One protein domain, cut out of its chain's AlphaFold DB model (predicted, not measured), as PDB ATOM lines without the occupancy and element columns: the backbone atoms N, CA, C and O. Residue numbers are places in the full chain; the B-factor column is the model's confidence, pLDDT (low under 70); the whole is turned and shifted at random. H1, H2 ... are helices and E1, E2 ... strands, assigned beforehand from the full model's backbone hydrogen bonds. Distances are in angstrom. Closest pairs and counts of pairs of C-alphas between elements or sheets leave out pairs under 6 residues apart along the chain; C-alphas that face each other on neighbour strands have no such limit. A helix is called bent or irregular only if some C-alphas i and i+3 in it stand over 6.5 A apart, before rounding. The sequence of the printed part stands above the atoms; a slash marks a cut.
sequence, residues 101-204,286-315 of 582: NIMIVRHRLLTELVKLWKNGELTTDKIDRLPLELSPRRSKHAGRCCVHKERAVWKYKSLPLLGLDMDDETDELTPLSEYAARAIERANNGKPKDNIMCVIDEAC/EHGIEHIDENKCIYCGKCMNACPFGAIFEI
ATOM      1  N   ASN A 101     252.398 343.033 172.583       80.81
ATOM      2  CA  ASN A 101     253.528 343.434 173.435       80.81
ATOM      3  C   ASN A 101     254.903 343.059 172.852       80.81
ATOM      4  O   ASN A 101     255.910 343.632 173.258       80.81
ATOM      5  N   ILE A 102     254.965 342.104 171.922       84.38
ATOM      6  CA  ILE A 102     256.219 341.643 171.310       84.38
ATOM      7  C   ILE A 102     256.768 342.726 170.380       84.38
ATOM      8  O   ILE A 102     257.951 343.052 170.459       84.38
ATOM      9  N   MET A 103     255.908 343.342 169.568       85.56
ATOM     10  CA  MET A 103     256.270 344.468 168.708       85.56
ATOM     11  C   MET A 103     256.758 345.661 169.532       85.56
ATOM     12  O   MET A 103     257.781 346.252 169.216       85.56
ATOM     13  N   ILE A 104     256.092 345.962 170.653       86.06
ATOM     14  CA  ILE A 104     256.529 347.014 171.584       86.06
ATOM     15  C   ILE A 104     257.953 346.753 172.086       86.06
ATOM     16  O   ILE A 104     258.768 347.672 172.152       86.06
ATOM     17  N   VAL A 105     258.249 345.507 172.461       88.19
ATOM     18  CA  VAL A 105     259.573 345.107 172.950       88.19
ATOM     19  C   VAL A 105     260.634 345.290 171.866       88.19
ATOM     20  O   VAL A 105     261.672 345.885 172.152       88.19
ATOM     21  N   ARG A 106     260.373 344.832 170.636       91.88
ATOM     22  CA  ARG A 106     261.303 344.970 169.503       91.88
ATOM     23  C   ARG A 106     261.531 346.431 169.132       91.88
ATOM     24  O   ARG A 106     262.678 346.866 169.086       91.88
ATOM     25  N   HIS A 107     260.449 347.191 168.980       92.94
ATOM     26  CA  HIS A 107     260.483 348.618 168.665       92.94
ATOM     27  C   HIS A 107     261.258 349.418 169.709       92.94
ATOM     28  O   HIS A 107     262.166 350.177 169.375       92.94
ATOM     29  N   ARG A 108     260.947 349.216 170.997       93.12
ATOM     30  CA  ARG A 108     261.636 349.906 172.093       93.12
ATOM     31  C   ARG A 108     263.124 349.575 172.105       93.12
ATOM     32  O   ARG A 108     263.934 350.485 172.236       93.12
ATOM     33  N   LEU A 109     263.479 348.297 171.980       95.75
ATOM     34  CA  LEU A 109     264.878 347.879 172.018       95.75
ATOM     35  C   LEU A 109     265.664 348.464 170.843       95.75
ATOM     36  O   LEU A 109     266.708 349.072 171.060       95.75
ATOM     37  N   LEU A 110     265.137 348.353 169.622       97.62
ATOM     38  CA  LEU A 110     265.784 348.912 168.439       97.62
ATOM     39  C   LEU A 110     265.899 350.439 168.520       97.62
ATOM     40  O   LEU A 110     266.943 350.982 168.181       97.62
ATOM     41  N   THR A 111     264.872 351.128 169.026       97.75
ATOM     42  CA  THR A 111     264.900 352.584 169.244       97.75
ATOM     43  C   THR A 111     266.068 352.989 170.147       97.75
ATOM     44  O   THR A 111     266.829 353.892 169.804       97.75
ATOM     45  N   GLU A 112     266.253 352.312 171.285       97.81
ATOM     46  CA  GLU A 112     267.357 352.616 172.206       97.81
ATOM     47  C   GLU A 112     268.729 352.278 171.601       97.81
ATOM     48  O   GLU A 112     269.664 353.072 171.718       97.81
ATOM     49  N   LEU A 113     268.849 351.168 170.863       98.25
ATOM     50  CA  LEU A 113     270.080 350.841 170.136       98.25
ATOM     51  C   LEU A 113     270.410 351.908 169.073       98.25
ATOM     52  O   LEU A 113     271.556 352.350 168.967       98.25
ATOM     53  N   VAL A 114     269.424 352.389 168.312       98.31
ATOM     54  CA  VAL A 114     269.635 353.446 167.308       98.31
ATOM     55  C   VAL A 114     270.004 354.782 167.965       98.31
ATOM     56  O   VAL A 114     270.859 355.488 167.431       98.31
ATOM     57  N   LYS A 115     269.455 355.121 169.140       98.00
ATOM     58  CA  LYS A 115     269.877 356.308 169.914       98.00
ATOM     59  C   LYS A 115     271.339 356.213 170.347       98.00
ATOM     60  O   LYS A 115     272.103 357.151 170.112       98.00
ATOM     61  N   LEU A 116     271.747 355.074 170.912       97.94
ATOM     62  CA  LEU A 116     273.146 354.825 171.269       97.94
ATOM     63  C   LEU A 116     274.047 354.948 170.036       97.94
ATOM     64  O   LEU A 116     275.091 355.595 170.085       97.94
ATOM     65  N   TRP A 117     273.626 354.401 168.894       97.88
ATOM     66  CA  TRP A 117     274.363 354.541 167.640       97.88
ATOM     67  C   TRP A 117     274.480 355.993 167.190       97.88
ATOM     68  O   TRP A 117     275.590 356.436 166.879       97.88
ATOM     69  N   LYS A 118     273.372 356.741 167.168       96.69
ATOM     70  CA  LYS A 118     273.299 358.159 166.775       96.69
ATOM     71  C   LYS A 118     274.262 359.017 167.598       96.69
ATOM     72  O   LYS A 118     274.928 359.874 167.027       96.69
ATOM     73  N   ASN A 119     274.401 358.719 168.888       96.38
ATOM     74  CA  ASN A 119     275.281 359.444 169.805       96.38
ATOM     75  C   ASN A 119     276.747 358.970 169.785       96.38
ATOM     76  O   ASN A 119     277.581 359.552 170.470       96.38
ATOM     77  N   GLY A 120     277.087 357.928 169.013       95.75
ATOM     78  CA  GLY A 120     278.438 357.348 168.999       95.75
ATOM     79  C   GLY A 120     278.750 356.466 170.215       95.75
ATOM     80  O   GLY A 120     279.909 356.226 170.527       95.75
ATOM     81  N   GLU A 121     277.716 355.976 170.896       96.62
ATOM     82  CA  GLU A 121     277.791 355.286 172.189       96.62
ATOM     83  C   GLU A 121     277.521 353.775 172.081       96.62
ATOM     84  O   GLU A 121     277.721 353.042 173.048       96.62
ATOM     85  N   LEU A 122     277.102 353.286 170.906       96.00
ATOM     86  CA  LEU A 122     276.731 351.879 170.686       96.00
ATOM     87  C   LEU A 122     277.870 350.889 170.972       96.00
ATOM     88  O   LEU A 122     277.613 349.799 171.456       96.00
ATOM     89  N   THR A 123     279.120 351.255 170.686       95.00
ATOM     90  CA  THR A 123     280.301 350.393 170.886       95.00
ATOM     91  C   THR A 123     281.055 350.724 172.180       95.00
ATOM     92  O   THR A 123     282.229 350.394 172.315       95.00
ATOM     93  N   THR A 124     280.415 351.444 173.105       95.50
ATOM     94  CA  THR A 124     280.981 351.835 174.407       95.50
ATOM     95  C   THR A 124     280.317 351.049 175.533       95.50
ATOM     96  O   THR A 124     279.310 350.388 175.308       95.50
ATOM     97  N   ASP A 125     280.801 351.183 176.765       92.88
ATOM     98  CA  ASP A 125     280.215 350.543 177.951       92.88
ATOM     99  C   ASP A 125     278.754 350.955 178.231       92.88
ATOM    100  O   ASP A 125     278.058 350.313 179.022       92.88
ATOM    101  N   LYS A 126     278.244 352.002 177.566       95.81
ATOM    102  CA  LYS A 126     276.840 352.416 177.668       95.81
ATOM    103  C   LYS A 126     275.859 351.354 177.176       95.81
ATOM    104  O   LYS A 126     274.842 351.145 177.834       95.81
ATOM    105  N   ILE A 127     276.147 350.640 176.083       97.19
ATOM    106  CA  ILE A 127     275.244 349.567 175.620       97.19
ATOM    107  C   ILE A 127     275.182 348.416 176.634       97.19
ATOM    108  O   ILE A 127     274.125 347.822 176.826       97.19
ATOM    109  N   ASP A 128     276.267 348.158 177.370       96.81
ATOM    110  CA  ASP A 128     276.310 347.120 178.407       96.81
ATOM    111  C   ASP A 128     275.389 347.449 179.593       96.81
ATOM    112  O   ASP A 128     274.949 346.564 180.334       96.81
ATOM    113  N   ARG A 129     275.046 348.733 179.771       95.75
ATOM    114  CA  ARG A 129     274.073 349.194 180.769       95.75
ATOM    115  C   ARG A 129     272.629 349.077 180.298       95.75
ATOM    116  O   ARG A 129     271.747 349.024 181.158       95.75
ATOM    117  N   LEU A 130     272.372 348.955 178.996       95.50
ATOM    118  CA  LEU A 130     271.020 348.950 178.432       95.50
ATOM    119  C   LEU A 130     270.093 347.904 179.093       95.50
ATOM    120  O   LEU A 130     268.997 348.279 179.519       95.50
ATOM    121  N   PRO A 131     270.498 346.634 179.321       94.56
ATOM    122  CA  PRO A 131     269.657 345.680 180.051       94.56
ATOM    123  C   PRO A 131     269.298 346.123 181.481       94.56
ATOM    124  O   PRO A 131     268.204 345.834 181.973       94.56
ATOM    125  N   LEU A 132     270.205 346.828 182.168       93.56
ATOM    126  CA  LEU A 132     269.990 347.338 183.528       93.56
ATOM    127  C   LEU A 132     269.014 348.518 183.546       93.56
ATOM    128  O   LEU A 132     268.239 348.640 184.496       93.56
ATOM    129  N   GLU A 133     269.054 349.362 182.519       92.75
ATOM    130  CA  GLU A 133     268.162 350.512 182.344       92.75
ATOM    131  C   GLU A 133     266.749 350.072 181.952       92.75
ATOM    132  O   GLU A 133     265.763 350.558 182.511       92.75
ATOM    133  N   LEU A 134     266.644 349.089 181.053       90.56
ATOM    134  CA  LEU A 134     265.367 348.494 180.657       90.56
ATOM    135  C   LEU A 134     264.735 347.682 181.795       90.56
ATOM    136  O   LEU A 134     263.510 347.691 181.941       90.56
ATOM    137  N   SER A 135     265.556 347.019 182.618       91.56
ATOM    138  CA  SER A 135     265.120 346.228 183.777       91.56
ATOM    139  C   SER A 135     265.895 346.570 185.062       91.56
ATOM    140  O   SER A 135     266.802 345.829 185.482       91.56
ATOM    141  N   PRO A 136     265.536 347.680 185.742       91.38
ATOM    142  CA  PRO A 136     266.147 348.091 187.006       91.38
ATOM    143  C   PRO A 136     265.992 347.050 188.121       91.38
ATOM    144  O   PRO A 136     265.090 346.226 188.117       91.38
ATOM    145  N   ARG A 137     266.846 347.106 189.152       86.94
ATOM    146  CA  ARG A 137     266.950 346.051 190.191       86.94
ATOM    147  C   ARG A 137     265.622 345.672 190.871       86.94
ATOM    148  O   ARG A 137     265.489 344.550 191.343       86.94
ATOM    149  N   ARG A 138     264.680 346.611 190.980       85.12
ATOM    150  CA  ARG A 138     263.378 346.419 191.642       85.12
ATOM    151  C   ARG A 138     262.194 346.483 190.667       85.12
ATOM    152  O   ARG A 138     261.062 346.648 191.117       85.12
ATOM    153  N   SER A 139     262.429 346.401 189.354       82.12
ATOM    154  CA  SER A 139     261.341 346.383 188.376       82.12
ATOM    155  C   SER A 139     260.562 345.071 188.460       82.12
ATOM    156  O   SER A 139     261.121 344.000 188.697       82.12
ATOM    157  N   LYS A 140     259.245 345.149 188.255       76.38
ATOM    158  CA  LYS A 140     258.421 343.956 188.048       76.38
ATOM    159  C   LYS A 140     258.671 343.462 186.623       76.38
ATOM    160  O   LYS A 140     258.315 344.158 185.679       76.38
ATOM    161  N   HIS A 141     259.297 342.299 186.469       72.81
ATOM    162  CA  HIS A 141     259.493 341.661 185.164       72.81
ATOM    163  C   HIS A 141     258.259 340.825 184.801       72.81
ATOM    164  O   HIS A 141     257.772 340.021 185.600       72.81
ATOM    165  N   ALA A 142     257.717 341.031 183.603       64.94
ATOM    166  CA  ALA A 142     256.523 340.329 183.151       64.94
ATOM    167  C   ALA A 142     256.895 338.950 182.589       64.94
ATOM    168  O   ALA A 142     257.583 338.847 181.581       64.94
ATOM    169  N   GLY A 143     256.418 337.876 183.223       68.69
ATOM    170  CA  GLY A 143     256.500 336.527 182.649       68.69
ATOM    171  C   GLY A 143     257.897 335.896 182.625       68.69
ATOM    172  O   GLY A 143     258.147 335.033 181.787       68.69
ATOM    173  N   ARG A 144     258.809 336.308 183.514       83.50
ATOM    174  CA  ARG A 144     260.120 335.663 183.739       83.50
ATOM    175  C   ARG A 144     260.359 335.409 185.228       83.50
ATOM    176  O   ARG A 144     259.712 336.032 186.069       83.50
ATOM    177  N   CYS A 145     261.258 334.475 185.544       83.81
ATOM    178  CA  CYS A 145     261.496 334.003 186.913       83.81
ATOM    179  C   CYS A 145     262.213 335.031 187.805       83.81
ATOM    180  O   CYS A 145     261.936 335.100 188.999       83.81
ATOM    181  N   CYS A 146     263.119 335.837 187.242       89.81
ATOM    182  CA  CYS A 146     263.889 336.835 187.978       89.81
ATOM    183  C   CYS A 146     264.388 337.966 187.059       89.81
ATOM    184  O   CYS A 146     264.437 337.830 185.835       89.81
ATOM    185  N   VAL A 147     264.830 339.076 187.664       91.62
ATOM    186  CA  VAL A 147     265.402 340.232 186.944       91.62
ATOM    187  C   VAL A 147     266.690 339.879 186.188       91.62
ATOM    188  O   VAL A 147     267.006 340.507 185.184       91.62
ATOM    189  N   HIS A 148     267.436 338.872 186.647       91.62
ATOM    190  CA  HIS A 148     268.668 338.431 185.991       91.62
ATOM    191  C   HIS A 148     268.373 337.778 184.636       91.62
ATOM    192  O   HIS A 148     268.955 338.190 183.638       91.62
ATOM    193  N   LYS A 149     267.395 336.861 184.587       91.38
ATOM    194  CA  LYS A 149     266.917 336.244 183.341       91.38
ATOM    195  C   LYS A 149     266.377 337.296 182.378       91.38
ATOM    196  O   LYS A 149     266.707 337.281 181.204       91.38
ATOM    197  N   GLU A 150     265.601 338.256 182.879       91.88
ATOM    198  CA  GLU A 150     265.084 339.351 182.049       91.88
ATOM    199  C   GLU A 150     266.213 340.179 181.407       91.88
ATOM    200  O   GLU A 150     266.154 340.507 180.227       91.88
ATOM    201  N   ARG A 151     267.279 340.489 182.154       93.19
ATOM    202  CA  ARG A 151     268.444 341.223 181.627       93.19
ATOM    203  C   ARG A 151     269.228 340.423 180.594       93.19
ATOM    204  O   ARG A 151     269.637 340.998 179.592       93.19
ATOM    205  N   ALA A 152     269.403 339.124 180.819       93.81
ATOM    206  CA  ALA A 152     270.006 338.237 179.831       93.81
ATOM    207  C   ALA A 152     269.162 338.212 178.545       93.81
ATOM    208  O   ALA A 152     269.683 338.412 177.454       93.81
ATOM    209  N   VAL A 153     267.834 338.130 178.664       94.00
ATOM    210  CA  VAL A 153     266.921 338.234 177.515       94.00
ATOM    211  C   VAL A 153     267.085 339.563 176.768       94.00
ATOM    212  O   VAL A 153     267.111 339.555 175.541       94.00
ATOM    213  N   TRP A 154     267.224 340.699 177.460       94.50
ATOM    214  CA  TRP A 154     267.507 341.984 176.799       94.50
ATOM    215  C   TRP A 154     268.854 341.989 176.067       94.50
ATOM    216  O   TRP A 154     268.918 342.506 174.949       94.50
ATOM    217  N   LYS A 155     269.899 341.384 176.657       95.62
ATOM    218  CA  LYS A 155     271.204 341.182 176.006       95.62
ATOM    219  C   LYS A 155     271.013 340.432 174.689       95.62
ATOM    220  O   LYS A 155     271.250 340.995 173.626       95.62
ATOM    221  N   TYR A 156     270.479 339.218 174.745       96.31
ATOM    222  CA  TYR A 156     270.408 338.349 173.571       96.31
ATOM    223  C   TYR A 156     269.391 338.805 172.523       96.31
ATOM    224  O   TYR A 156     269.633 338.654 171.334       96.31
ATOM    225  N   LYS A 157     268.303 339.484 172.911       96.19
ATOM    226  CA  LYS A 157     267.404 340.143 171.943       96.19
ATOM    227  C   LYS A 157     268.069 341.289 171.179       96.19
ATOM    228  O   LYS A 157     267.568 341.670 170.124       96.19
ATOM    229  N   SER A 158     269.163 341.851 171.695       97.25
ATOM    230  CA  SER A 158     269.898 342.913 171.003       97.25
ATOM    231  C   SER A 158     270.736 342.371 169.842       97.25
ATOM    232  O   SER A 158     270.917 343.088 168.864       97.25
ATOM    233  N   LEU A 159     271.188 341.112 169.898       97.50
ATOM    234  CA  LEU A 159     272.000 340.479 168.848       97.50
ATOM    235  C   LEU A 159     271.318 340.495 167.465       97.50
ATOM    236  O   LEU A 159     271.888 341.107 166.559       97.50
ATOM    237  N   PRO A 160     270.091 339.964 167.268       97.44
ATOM    238  CA  PRO A 160     269.418 340.018 165.964       97.44
ATOM    239  C   PRO A 160     269.171 341.435 165.472       97.44
ATOM    240  O   PRO A 160     269.263 341.690 164.274       97.44
ATOM    241  N   LEU A 161     268.939 342.392 166.372       97.38
ATOM    242  CA  LEU A 161     268.786 343.802 166.009       97.38
ATOM    243  C   LEU A 161     270.113 344.457 165.585       97.38
ATOM    244  O   LEU A 161     270.108 345.410 164.810       97.38
ATOM    245  N   LEU A 162     271.247 343.927 166.045       97.38
ATOM    246  CA  LEU A 162     272.595 344.257 165.569       97.38
ATOM    247  C   LEU A 162     272.981 343.456 164.304       97.38
ATOM    248  O   LEU A 162     274.039 343.681 163.713       97.38
ATOM    249  N   GLY A 163     272.124 342.544 163.842       96.62
ATOM    250  CA  GLY A 163     272.364 341.673 162.689       96.62
ATOM    251  C   GLY A 163     273.225 340.439 162.998       96.62
ATOM    252  O   GLY A 163     273.889 339.921 162.103       96.62
ATOM    253  N   LEU A 164     273.266 340.026 164.263       96.19
ATOM    254  CA  LEU A 164     273.919 338.811 164.762       96.19
ATOM    255  C   LEU A 164     272.861 337.774 165.172       96.19
ATOM    256  O   LEU A 164     271.676 338.087 165.226       96.19
ATOM    257  N   ASP A 165     273.254 336.558 165.510       95.06
ATOM    258  CA  ASP A 165     272.360 335.544 166.080       95.06
ATOM    259  C   ASP A 165     273.018 334.790 167.242       95.06
ATOM    260  O   ASP A 165     274.040 335.215 167.775       95.06
ATOM    261  N   MET A 166     272.404 333.681 167.654       93.69
ATOM    262  CA  MET A 166     272.909 332.873 168.760       93.69
ATOM    263  C   MET A 166     274.169 332.068 168.414       93.69
ATOM    264  O   MET A 166     274.901 331.723 169.332       93.69
ATOM    265  N   ASP A 167     274.477 331.833 167.132       92.88
ATOM    266  CA  ASP A 167     275.731 331.179 166.725       92.88
ATOM    267  C   ASP A 167     276.936 332.123 166.894       92.88
ATOM    268  O   ASP A 167     278.082 331.676 166.953       92.88
ATOM    269  N   ASP A 168     276.691 333.437 166.968       93.88
ATOM    270  CA  ASP A 168     277.725 334.445 167.216       93.88
ATOM    271  C   ASP A 168     278.077 334.576 168.719       93.88
ATOM    272  O   ASP A 168     279.114 335.162 169.062       93.88
ATOM    273  N   GLU A 169     277.252 334.035 169.629       92.75
ATOM    274  CA  GLU A 169     277.536 333.989 171.069       92.75
ATOM    275  C   GLU A 169     278.418 332.778 171.405       92.75
ATOM    276  O   GLU A 169     278.003 331.629 171.305       92.75
ATOM    277  N   THR A 170     279.648 333.035 171.858       89.88
ATOM    278  CA  THR A 170     280.611 331.976 172.211       89.88
ATOM    279  C   THR A 170     281.007 331.971 173.686       89.88
ATOM    280  O   THR A 170     281.566 330.988 174.166       89.88
ATOM    281  N   ASP A 171     280.778 333.077 174.396       92.06
ATOM    282  CA  ASP A 171     281.101 333.245 175.815       92.06
ATOM    283  C   ASP A 171     280.112 334.229 176.448       92.06
ATOM    284  O   ASP A 171     280.091 335.404 176.076       92.06
ATOM    285  N   GLU A 172     279.346 333.763 177.439       89.00
ATOM    286  CA  GLU A 172     278.331 334.547 178.154       89.00
ATOM    287  C   GLU A 172     278.888 335.832 178.795       89.00
ATOM    288  O   GLU A 172     278.142 336.804 178.990       89.00
ATOM    289  N   LEU A 173     280.188 335.859 179.126       93.31
ATOM    290  CA  LEU A 173     280.867 337.025 179.701       93.31
ATOM    291  C   LEU A 173     281.172 338.116 178.670       93.31
ATOM    292  O   LEU A 173     281.491 339.241 179.069       93.31
ATOM    293  N   THR A 174     281.048 337.820 177.373       95.81
ATOM    294  CA  THR A 174     281.274 338.795 176.303       95.81
ATOM    295  C   THR A 174     280.273 339.951 176.442       95.81
ATOM    296  O   THR A 174     279.056 339.715 176.469       95.81
ATOM    297  N   PRO A 175     280.739 341.207 176.557       96.00
ATOM    298  CA  PRO A 175     279.861 342.362 176.704       96.00
ATOM    299  C   PRO A 175     279.125 342.695 175.393       96.00
ATOM    300  O   PRO A 175     279.598 342.403 174.294       96.00
ATOM    301  N   LEU A 176     277.969 343.360 175.493       96.44
ATOM    302  CA  LEU A 176     277.209 343.838 174.329       96.44
ATOM    303  C   LEU A 176     278.003 344.826 173.482       96.44
ATOM    304  O   LEU A 176     277.811 344.870 172.270       96.44
ATOM    305  N   SER A 177     278.877 345.618 174.101       97.31
ATOM    306  CA  SER A 177     279.749 346.566 173.403       97.31
ATOM    307  C   SER A 177     280.668 345.884 172.394       97.31
ATOM    308  O   SER A 177     280.880 346.420 171.304       97.31
ATOM    309  N   GLU A 178     281.141 344.675 172.695       97.19
ATOM    310  CA  GLU A 178     281.960 343.889 171.776       97.19
ATOM    311  C   GLU A 178     281.128 343.331 170.615       97.19
ATOM    312  O   GLU A 178     281.518 343.471 169.454       97.19
ATOM    313  N   TYR A 179     279.936 342.791 170.890       97.31
ATOM    314  CA  TYR A 179     278.999 342.376 169.838       97.31
ATOM    315  C   TYR A 179     278.601 343.537 168.927       97.31
ATOM    316  O   TYR A 179     278.597 343.407 167.702       97.31
ATOM    317  N   ALA A 180     278.331 344.704 169.507       97.50
ATOM    318  CA  ALA A 180     278.064 345.918 168.756       97.50
ATOM    319  C   ALA A 180     279.262 346.330 167.890       97.50
ATOM    320  O   ALA A 180     279.067 346.713 166.738       97.50
ATOM    321  N   ALA A 181     280.493 346.224 168.396       97.25
ATOM    322  CA  ALA A 181     281.693 346.511 167.614       97.25
ATOM    323  C   ALA A 181     281.817 345.572 166.404       97.25
ATOM    324  O   ALA A 181     281.997 346.058 165.286       97.25
ATOM    325  N   ARG A 182     281.611 344.259 166.595       95.88
ATOM    326  CA  ARG A 182     281.585 343.261 165.507       95.88
ATOM    327  C   ARG A 182     280.499 343.580 164.473       95.88
ATOM    328  O   ARG A 182     280.750 343.540 163.270       95.88
ATOM    329  N   ALA A 183     279.303 343.958 164.926       96.31
ATOM    330  CA  ALA A 183     278.203 344.356 164.050       96.31
ATOM    331  C   ALA A 183     278.524 345.617 163.230       96.31
ATOM    332  O   ALA A 183     278.230 345.669 162.035       96.31
ATOM    333  N   ILE A 184     279.159 346.627 163.837       96.81
ATOM    334  CA  ILE A 184     279.584 347.839 163.123       96.81
ATOM    335  C   ILE A 184     280.725 347.547 162.144       96.81
ATOM    336  O   ILE A 184     280.728 348.085 161.035       96.81
ATOM    337  N   GLU A 185     281.674 346.688 162.505       95.69
ATOM    338  CA  GLU A 185     282.729 346.238 161.595       95.69
ATOM    339  C   GLU A 185     282.140 345.518 160.373       95.69
ATOM    340  O   GLU A 185     282.465 345.878 159.235       95.69
ATOM    341  N   ARG A 186     281.197 344.588 160.588       95.06
ATOM    342  CA  ARG A 186     280.440 343.928 159.512       95.06
ATOM    343  C   ARG A 186     279.705 344.943 158.641       95.06
ATOM    344  O   ARG A 186     279.860 344.908 157.426       95.06
ATOM    345  N   ALA A 187     278.956 345.867 159.237       93.94
ATOM    346  CA  ALA A 187     278.227 346.904 158.505       93.94
ATOM    347  C   ALA A 187     279.150 347.760 157.619       93.94
ATOM    348  O   ALA A 187     278.771 348.197 156.526       93.94
ATOM    349  N   ASN A 188     280.382 347.984 158.078       92.12
ATOM    350  CA  ASN A 188     281.355 348.798 157.375       92.12
ATOM    351  C   ASN A 188     282.052 348.067 156.226       92.12
ATOM    352  O   ASN A 188     282.234 348.686 155.174       92.12
ATOM    353  N   ASN A 189     282.458 346.814 156.441       89.06
ATOM    354  CA  ASN A 189     283.422 346.112 155.585       89.06
ATOM    355  C   ASN A 189     282.930 344.746 155.079       89.06
ATOM    356  O   ASN A 189     283.512 344.190 154.150       89.06
ATOM    357  N   GLY A 190     281.891 344.191 155.695       89.06
ATOM    358  CA  GLY A 190     281.358 342.865 155.411       89.06
ATOM    359  C   GLY A 190     280.051 342.885 154.621       89.06
ATOM    360  O   GLY A 190     279.658 343.884 154.012       89.06
ATOM    361  N   LYS A 191     279.378 341.733 154.639       88.12
ATOM    362  CA  LYS A 191     278.025 341.539 154.111       88.12
ATOM    363  C   LYS A 191     277.079 341.161 155.255       88.12
ATOM    364  O   LYS A 191     277.545 340.596 156.247       88.12
ATOM    365  N   PRO A 192     275.771 341.448 155.127       91.62
ATOM    366  CA  PRO A 192     274.769 340.914 156.040       91.62
ATOM    367  C   PRO A 192     274.834 339.387 156.127       91.62
ATOM    368  O   PRO A 192     275.256 338.731 155.174       91.62
ATOM    369  N   LYS A 193     274.385 338.833 157.257       91.12
ATOM    370  CA  LYS A 193     274.338 337.385 157.468       91.12
ATOM    371  C   LYS A 193     273.367 336.719 156.480       91.12
ATOM    372  O   LYS A 193     272.373 337.322 156.061       91.12
ATOM    373  N   ASP A 194     273.682 335.488 156.080       90.19
ATOM    374  CA  ASP A 194     272.882 334.741 155.100       90.19
ATOM    375  C   ASP A 194     271.558 334.252 155.685       90.19
ATOM    376  O   ASP A 194     270.546 334.171 154.973       90.19
ATOM    377  N   ASN A 195     271.546 333.956 156.981       91.75
ATOM    378  CA  ASN A 195     270.330 333.617 157.681       91.75
ATOM    379  C   ASN A 195     269.487 334.864 157.950       91.75
ATOM    380  O   ASN A 195     269.963 335.985 158.118       91.75
ATOM    381  N   ILE A 196     268.175 334.661 157.931       94.75
ATOM    382  CA  ILE A 196     267.198 335.758 157.950       94.75
ATOM    383  C   ILE A 196     266.463 335.817 159.285       94.75
ATOM    384  O   ILE A 196     265.931 336.860 159.655       94.75
ATOM    385  N   MET A 197     266.389 334.688 159.981       94.44
ATOM    386  CA  MET A 197     265.562 334.491 161.159       94.44
ATOM    387  C   MET A 197     266.352 333.707 162.191       94.44
ATOM    388  O   MET A 197     267.042 332.760 161.823       94.44
ATOM    389  N   CYS A 198     266.163 334.022 163.464       95.00
ATOM    390  CA  CYS A 198     266.756 333.267 164.557       95.00
ATOM    391  C   CYS A 198     265.761 333.081 165.705       95.00
ATOM    392  O   CYS A 198     264.719 333.749 165.784       95.00
ATOM    393  N   VAL A 199     266.092 332.153 166.600       96.19
ATOM    394  CA  VAL A 199     265.424 331.999 167.892       96.19
ATOM    395  C   VAL A 199     266.414 332.378 168.980       96.19
ATOM    396  O   VAL A 199     267.544 331.911 168.979       96.19
ATOM    397  N   ILE A 200     265.981 333.240 169.892       95.44
ATOM    398  CA  ILE A 200     266.729 333.623 171.080       95.44
ATOM    399  C   ILE A 200     266.451 332.578 172.154       95.44
ATOM    400  O   ILE A 200     265.372 332.573 172.758       95.44
ATOM    401  N   ASP A 201     267.421 331.699 172.360       92.25
ATOM    402  CA  ASP A 201     267.424 330.611 173.339       92.25
ATOM    403  C   ASP A 201     267.010 331.081 174.743       92.25
ATOM    404  O   ASP A 201     266.081 330.541 175.342       92.25
ATOM    405  N   GLU A 202     267.578 332.183 175.226       91.50
ATOM    406  CA  GLU A 202     267.347 332.704 176.569       91.50
ATOM    407  C   GLU A 202     265.923 333.256 176.729       91.50
ATOM    408  O   GLU A 202     265.369 333.306 177.834       91.50
ATOM    409  N   ALA A 203     265.307 333.676 175.620       91.75
ATOM    410  CA  ALA A 203     263.933 334.158 175.584       91.75
ATOM    411  C   ALA A 203     262.916 333.031 175.369       91.75
ATOM    412  O   ALA A 203     261.757 333.206 175.771       91.75
ATOM    413  N   CYS A 204     263.325 331.932 174.734       92.19
ATOM    414  CA  CYS A 204     262.524 330.742 174.492       92.19
ATOM    415  C   CYS A 204     262.128 330.088 175.827       92.19
ATOM    416  O   CYS A 204     262.903 330.018 176.777       92.19
ATOM    417  N   GLU A 286     268.612 319.561 170.602       87.62
ATOM    418  CA  GLU A 286     269.049 318.632 171.651       87.62
ATOM    419  C   GLU A 286     268.888 319.173 173.082       87.62
ATOM    420  O   GLU A 286     268.823 318.394 174.035       87.62
ATOM    421  N   HIS A 287     268.755 320.490 173.237       85.94
ATOM    422  CA  HIS A 287     268.537 321.173 174.511       85.94
ATOM    423  C   HIS A 287     267.053 321.468 174.777       85.94
ATOM    424  O   HIS A 287     266.693 322.003 175.829       85.94
ATOM    425  N   GLY A 288     266.165 321.080 173.858       87.69
ATOM    426  CA  GLY A 288     264.726 321.283 173.972       87.69
ATOM    427  C   GLY A 288     264.261 322.699 173.614       87.69
ATOM    428  O   GLY A 288     263.082 323.006 173.847       87.69
ATOM    429  N   ILE A 289     265.144 323.527 173.051       91.69
ATOM    430  CA  ILE A 289     264.875 324.886 172.572       91.69
ATOM    431  C   ILE A 289     264.364 324.811 171.138       91.69
ATOM    432  O   ILE A 289     264.830 324.011 170.330       91.69
ATOM    433  N   GLU A 290     263.356 325.619 170.808       94.00
ATOM    434  CA  GLU A 290     262.860 325.657 169.436       94.00
ATOM    435  C   GLU A 290     263.887 326.303 168.496       94.00
ATOM    436  O   GLU A 290     264.341 327.417 168.729       94.00
ATOM    437  N   HIS A 291     264.184 325.634 167.387       94.31
ATOM    438  CA  HIS A 291     265.100 326.079 166.345       94.31
ATOM    439  C   HIS A 291     264.381 326.149 164.986       94.31
ATOM    440  O   HIS A 291     263.456 325.373 164.714       94.31
ATOM    441  N   ILE A 292     264.782 327.088 164.121       95.56
ATOM    442  CA  ILE A 292     264.230 327.249 162.767       95.56
ATOM    443  C   ILE A 292     265.151 326.549 161.765       95.56
ATOM    444  O   ILE A 292     266.253 327.001 161.493       95.56
ATOM    445  N   ASP A 293     264.666 325.483 161.139       95.50
ATOM    446  CA  ASP A 293     265.344 324.830 160.019       95.50
ATOM    447  C   ASP A 293     265.215 325.692 158.751       95.50
ATOM    448  O   ASP A 293     264.159 325.753 158.109       95.50
ATOM    449  N   GLU A 294     266.299 326.362 158.372       92.94
ATOM    450  CA  GLU A 294     266.364 327.234 157.194       92.94
ATOM    451  C   GLU A 294     266.123 326.509 155.871       92.94
ATOM    452  O   GLU A 294     265.522 327.071 154.944       92.94
ATOM    453  N   ASN A 295     266.513 325.236 155.775       94.31
ATOM    454  CA  ASN A 295     266.272 324.438 154.574       94.31
ATOM    455  C   ASN A 295     264.772 324.225 154.363       94.31
ATOM    456  O   ASN A 295     264.307 324.180 153.225       94.31
ATOM    457  N   LYS A 296     264.000 324.197 155.453       96.62
ATOM    458  CA  LYS A 296     262.536 324.112 155.442       96.62
ATOM    459  C   LYS A 296     261.843 325.479 155.415       96.62
ATOM    460  O   LYS A 296     260.775 325.631 154.828       96.62
ATOM    461  N   CYS A 297     262.407 326.501 156.043       97.19
ATOM    462  CA  CYS A 297     261.726 327.778 156.241       97.19
ATOM    463  C   CYS A 297     261.387 328.491 154.914       97.19
ATOM    464  O   CYS A 297     262.218 328.592 154.016       97.19
ATOM    465  N   ILE A 298     260.169 329.033 154.798       97.19
ATOM    466  CA  ILE A 298     259.745 329.895 153.670       97.19
ATOM    467  C   ILE A 298     259.736 331.391 154.038       97.19
ATOM    468  O   ILE A 298     259.180 332.218 153.316       97.19
ATOM    469  N   TYR A 299     260.289 331.737 155.204       96.88
ATOM    470  CA  TYR A 299     260.471 333.106 155.703       96.88
ATOM    471  C   TYR A 299     259.189 333.957 155.789       96.88
ATOM    472  O   TYR A 299     259.234 335.177 155.701       96.88
ATOM    473  N   CYS A 300     258.017 333.346 155.986       95.25
ATOM    474  CA  CYS A 300     256.749 334.090 156.033       95.25
ATOM    475  C   CYS A 300     256.550 334.937 157.305       95.25
ATOM    476  O   CYS A 300     255.591 335.700 157.373       95.25
ATOM    477  N   GLY A 301     257.404 334.777 158.321       94.31
ATOM    478  CA  GLY A 301     257.390 335.566 159.559       94.31
ATOM    479  C   GLY A 301     256.199 335.321 160.497       94.31
ATOM    480  O   GLY A 301     256.113 335.955 161.543       94.31
ATOM    481  N   LYS A 302     255.290 334.383 160.190       93.38
ATOM    482  CA  LYS A 302     254.123 334.078 161.047       93.38
ATOM    483  C   LYS A 302     254.512 333.705 162.480       93.38
ATOM    484  O   LYS A 302     253.856 334.124 163.428       93.38
ATOM    485  N   CYS A 303     255.600 332.953 162.629       94.25
ATOM    486  CA  CYS A 303     256.102 332.507 163.923       94.25
ATOM    487  C   CYS A 303     256.616 333.655 164.809       94.25
ATOM    488  O   CYS A 303     256.497 333.550 166.029       94.25
ATOM    489  N   MET A 304     257.105 334.756 164.218       92.50
ATOM    490  CA  MET A 304     257.610 335.929 164.952       92.50
ATOM    491  C   MET A 304     256.533 336.520 165.855       92.50
ATOM    492  O   MET A 304     256.745 336.713 167.047       92.50
ATOM    493  N   ASN A 305     255.342 336.725 165.291       88.44
ATOM    494  CA  ASN A 305     254.207 337.295 166.013       88.44
ATOM    495  C   ASN A 305     253.400 336.247 166.793       88.44
ATOM    496  O   ASN A 305     252.621 336.615 167.669       88.44
ATOM    497  N   ALA A 306     253.568 334.955 166.487       91.44
ATOM    498  CA  ALA A 306     252.882 333.873 167.190       91.44
ATOM    499  C   ALA A 306     253.548 333.504 168.524       91.44
ATOM    500  O   ALA A 306     252.858 333.051 169.434       91.44
ATOM    501  N   CYS A 307     254.872 333.662 168.653       91.94
ATOM    502  CA  CYS A 307     255.601 333.293 169.866       91.94
ATOM    503  C   CYS A 307     255.259 334.248 171.028       91.94
ATOM    504  O   CYS A 307     255.744 335.378 171.029       91.94
ATOM    505  N   PRO A 308     254.525 333.820 172.075       88.75
ATOM    506  CA  PRO A 308     254.092 334.719 173.152       88.75
ATOM    507  C   PRO A 308     255.257 335.234 174.012       88.75
ATOM    508  O   PRO A 308     255.124 336.231 174.719       88.75
ATOM    509  N   PHE A 309     256.409 334.566 173.944       89.81
ATOM    510  CA  PHE A 309     257.630 334.949 174.645       89.81
ATOM    511  C   PHE A 309     258.465 335.978 173.872       89.81
ATOM    512  O   PHE A 309     259.419 336.528 174.434       89.81
ATOM    513  N   GLY A 310     258.103 336.244 172.608       91.56
ATOM    514  CA  GLY A 310     258.856 337.099 171.699       91.56
ATOM    515  C   GLY A 310     260.293 336.618 171.564       91.56
ATOM    516  O   GLY A 310     261.196 337.401 171.825       91.56
ATOM    517  N   ALA A 311     260.486 335.324 171.298       94.19
ATOM    518  CA  ALA A 311     261.804 334.699 171.178       94.19
ATOM    519  C   ALA A 311     262.289 334.600 169.725       94.19
ATOM    520  O   ALA A 311     263.454 334.321 169.502       94.19
ATOM    521  N   ILE A 312     261.419 334.819 168.738       95.38
ATOM    522  CA  ILE A 312     261.756 334.681 167.317       95.38
ATOM    523  C   ILE A 312     261.922 336.066 166.705       95.38
ATOM    524  O   ILE A 312     261.011 336.890 166.808       95.38
ATOM    525  N   PHE A 313     263.057 336.291 166.052       95.50
ATOM    526  CA  PHE A 313     263.430 337.568 165.451       95.50
ATOM    527  C   PHE A 313     263.844 337.390 163.997       95.50
ATOM    528  O   PHE A 313     264.341 336.334 163.601       95.50
ATOM    529  N   GLU A 314     263.655 338.443 163.211       95.25
ATOM    530  CA  GLU A 314     264.431 338.661 162.002       95.25
ATOM    531  C   GLU A 314     265.828 339.201 162.341       95.25
ATOM    532  O   GLU A 314     266.001 339.954 163.301       95.25
ATOM    533  N   ILE A 315     266.815 338.856 161.521       96.44
ATOM    534  CA  ILE A 315     268.164 339.414 161.617       96.44
ATOM    535  C   ILE A 315     268.170 340.743 160.872       96.44
ATOM    536  O   ILE A 315     267.960 340.803 159.655       96.44
TER     537      ILE A 315
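Overview. This is residues 101 to 204 and 286 to 315 of the 582 residues of the protein "4Fe-4S binding domain protein" of Bacteroides dorei 5_1_36/D4 (UniProt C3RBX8). Four helices, H1 to H4, make a cluster with H3 nearest the middle; H1 and H2 form a hairpin whose two helices both pack on H3, and H4 meets H2 at their ends to make a corner. At the last residues of H3 lies a smaller part, loosely built, with the two-stranded ribbon E1 and E3, the short strand E2 beyond E1, and the short helix H5 by E3. The printed part has 134 residues, with named elements in the order H1 H2 H3 H4 E1 E2 H5 E3; the sheet E1 - E3 is antiparallel and the class is mostly helix. The whole is compact, with a radius of gyration of the C-alphas of 14.6 A, and rounded, spanning 40 by 39 by 27 A.

Along the chain. H1, residues 101 to 118, begins with C-alpha 101 at (253.528, 343.434, 173.435) and is 25.5 A long. H2 is residues 125 to 134, 15.2 A, and is irregular: C-alphas 128 and 131 are 7.0 A apart. H3, residues 147 to 161, is 21.5 A long and ends with C-alpha 161 at (268.786, 343.802, 166.009); it is neither bent nor irregular, but only just, with C-alphas 157 and 160 6.3 A apart. H4, residues 176 to 189, is 19.9 A long. E1 is residues 197 to 199, E2 residues 290 to 292 and H5 residues 302 to 306. E3, residues 312 to 314, ends with C-alpha 314 at (264.431, 338.661, 162.002).

Arrangement. H2 is the hub, touching H1, H3 and H4. The hairpin H1 and H2 only just touch, with 3 pairs of C-alphas within 8 A, at a shallow tilt of 26 degrees, opposite ways; the closest C-alphas, of Leu 116 and Ile 127, are 7.1 A apart. H2 touches H3 at a steep tilt of 58 degrees, closest at the C-alphas of Pro 131 and Arg 151, 4.9 A. H1 touches H3 with residues 109 to 113 alone, closest at the C-alphas of Leu 110 and Leu 161, 6.4 A, at a steep tilt of 69 degrees, only just short of about perpendicular. The helix packing is mostly crossed, but only just: 1 of these 3 pairs is at a shallow tilt. H2 and H4 touch only at their ends, closest at the C-alphas of Asp 128 and Leu 176, 5.3 A. The closest C-alphas of H3 and E3, those of Pro 160 and Phe 313, are 6.5 A apart. E1 and E3 are antiparallel neighbours at 154 degrees, with N 198 and O 313 at 2.9 A, within hydrogen-bond range. E2 pairs with no named strand; its closest C-alpha to E1 is that of His 291, 6.1 A from that of Val 199. The C-alphas of Met 304 in H5 and Ile 312 in E3 are 4.9 A apart. Every O i to N i+4 pair is within range in H1, H4 and H5, against 4 of 6 in H2 and 8 of 11 in H3.

Size, cuts and confidence. The two C-alphas farthest apart, of Arg 138 and Asn 295, are 43.2 A apart. Residues 205 to 285 are not printed, and C-alphas 204 and 286 are 14.0 A apart across the cut. The links H2 to H3 and H3 to H4 are long. The mean pLDDT of the printed part is 92.8, and residues 142 to 143 are under 70.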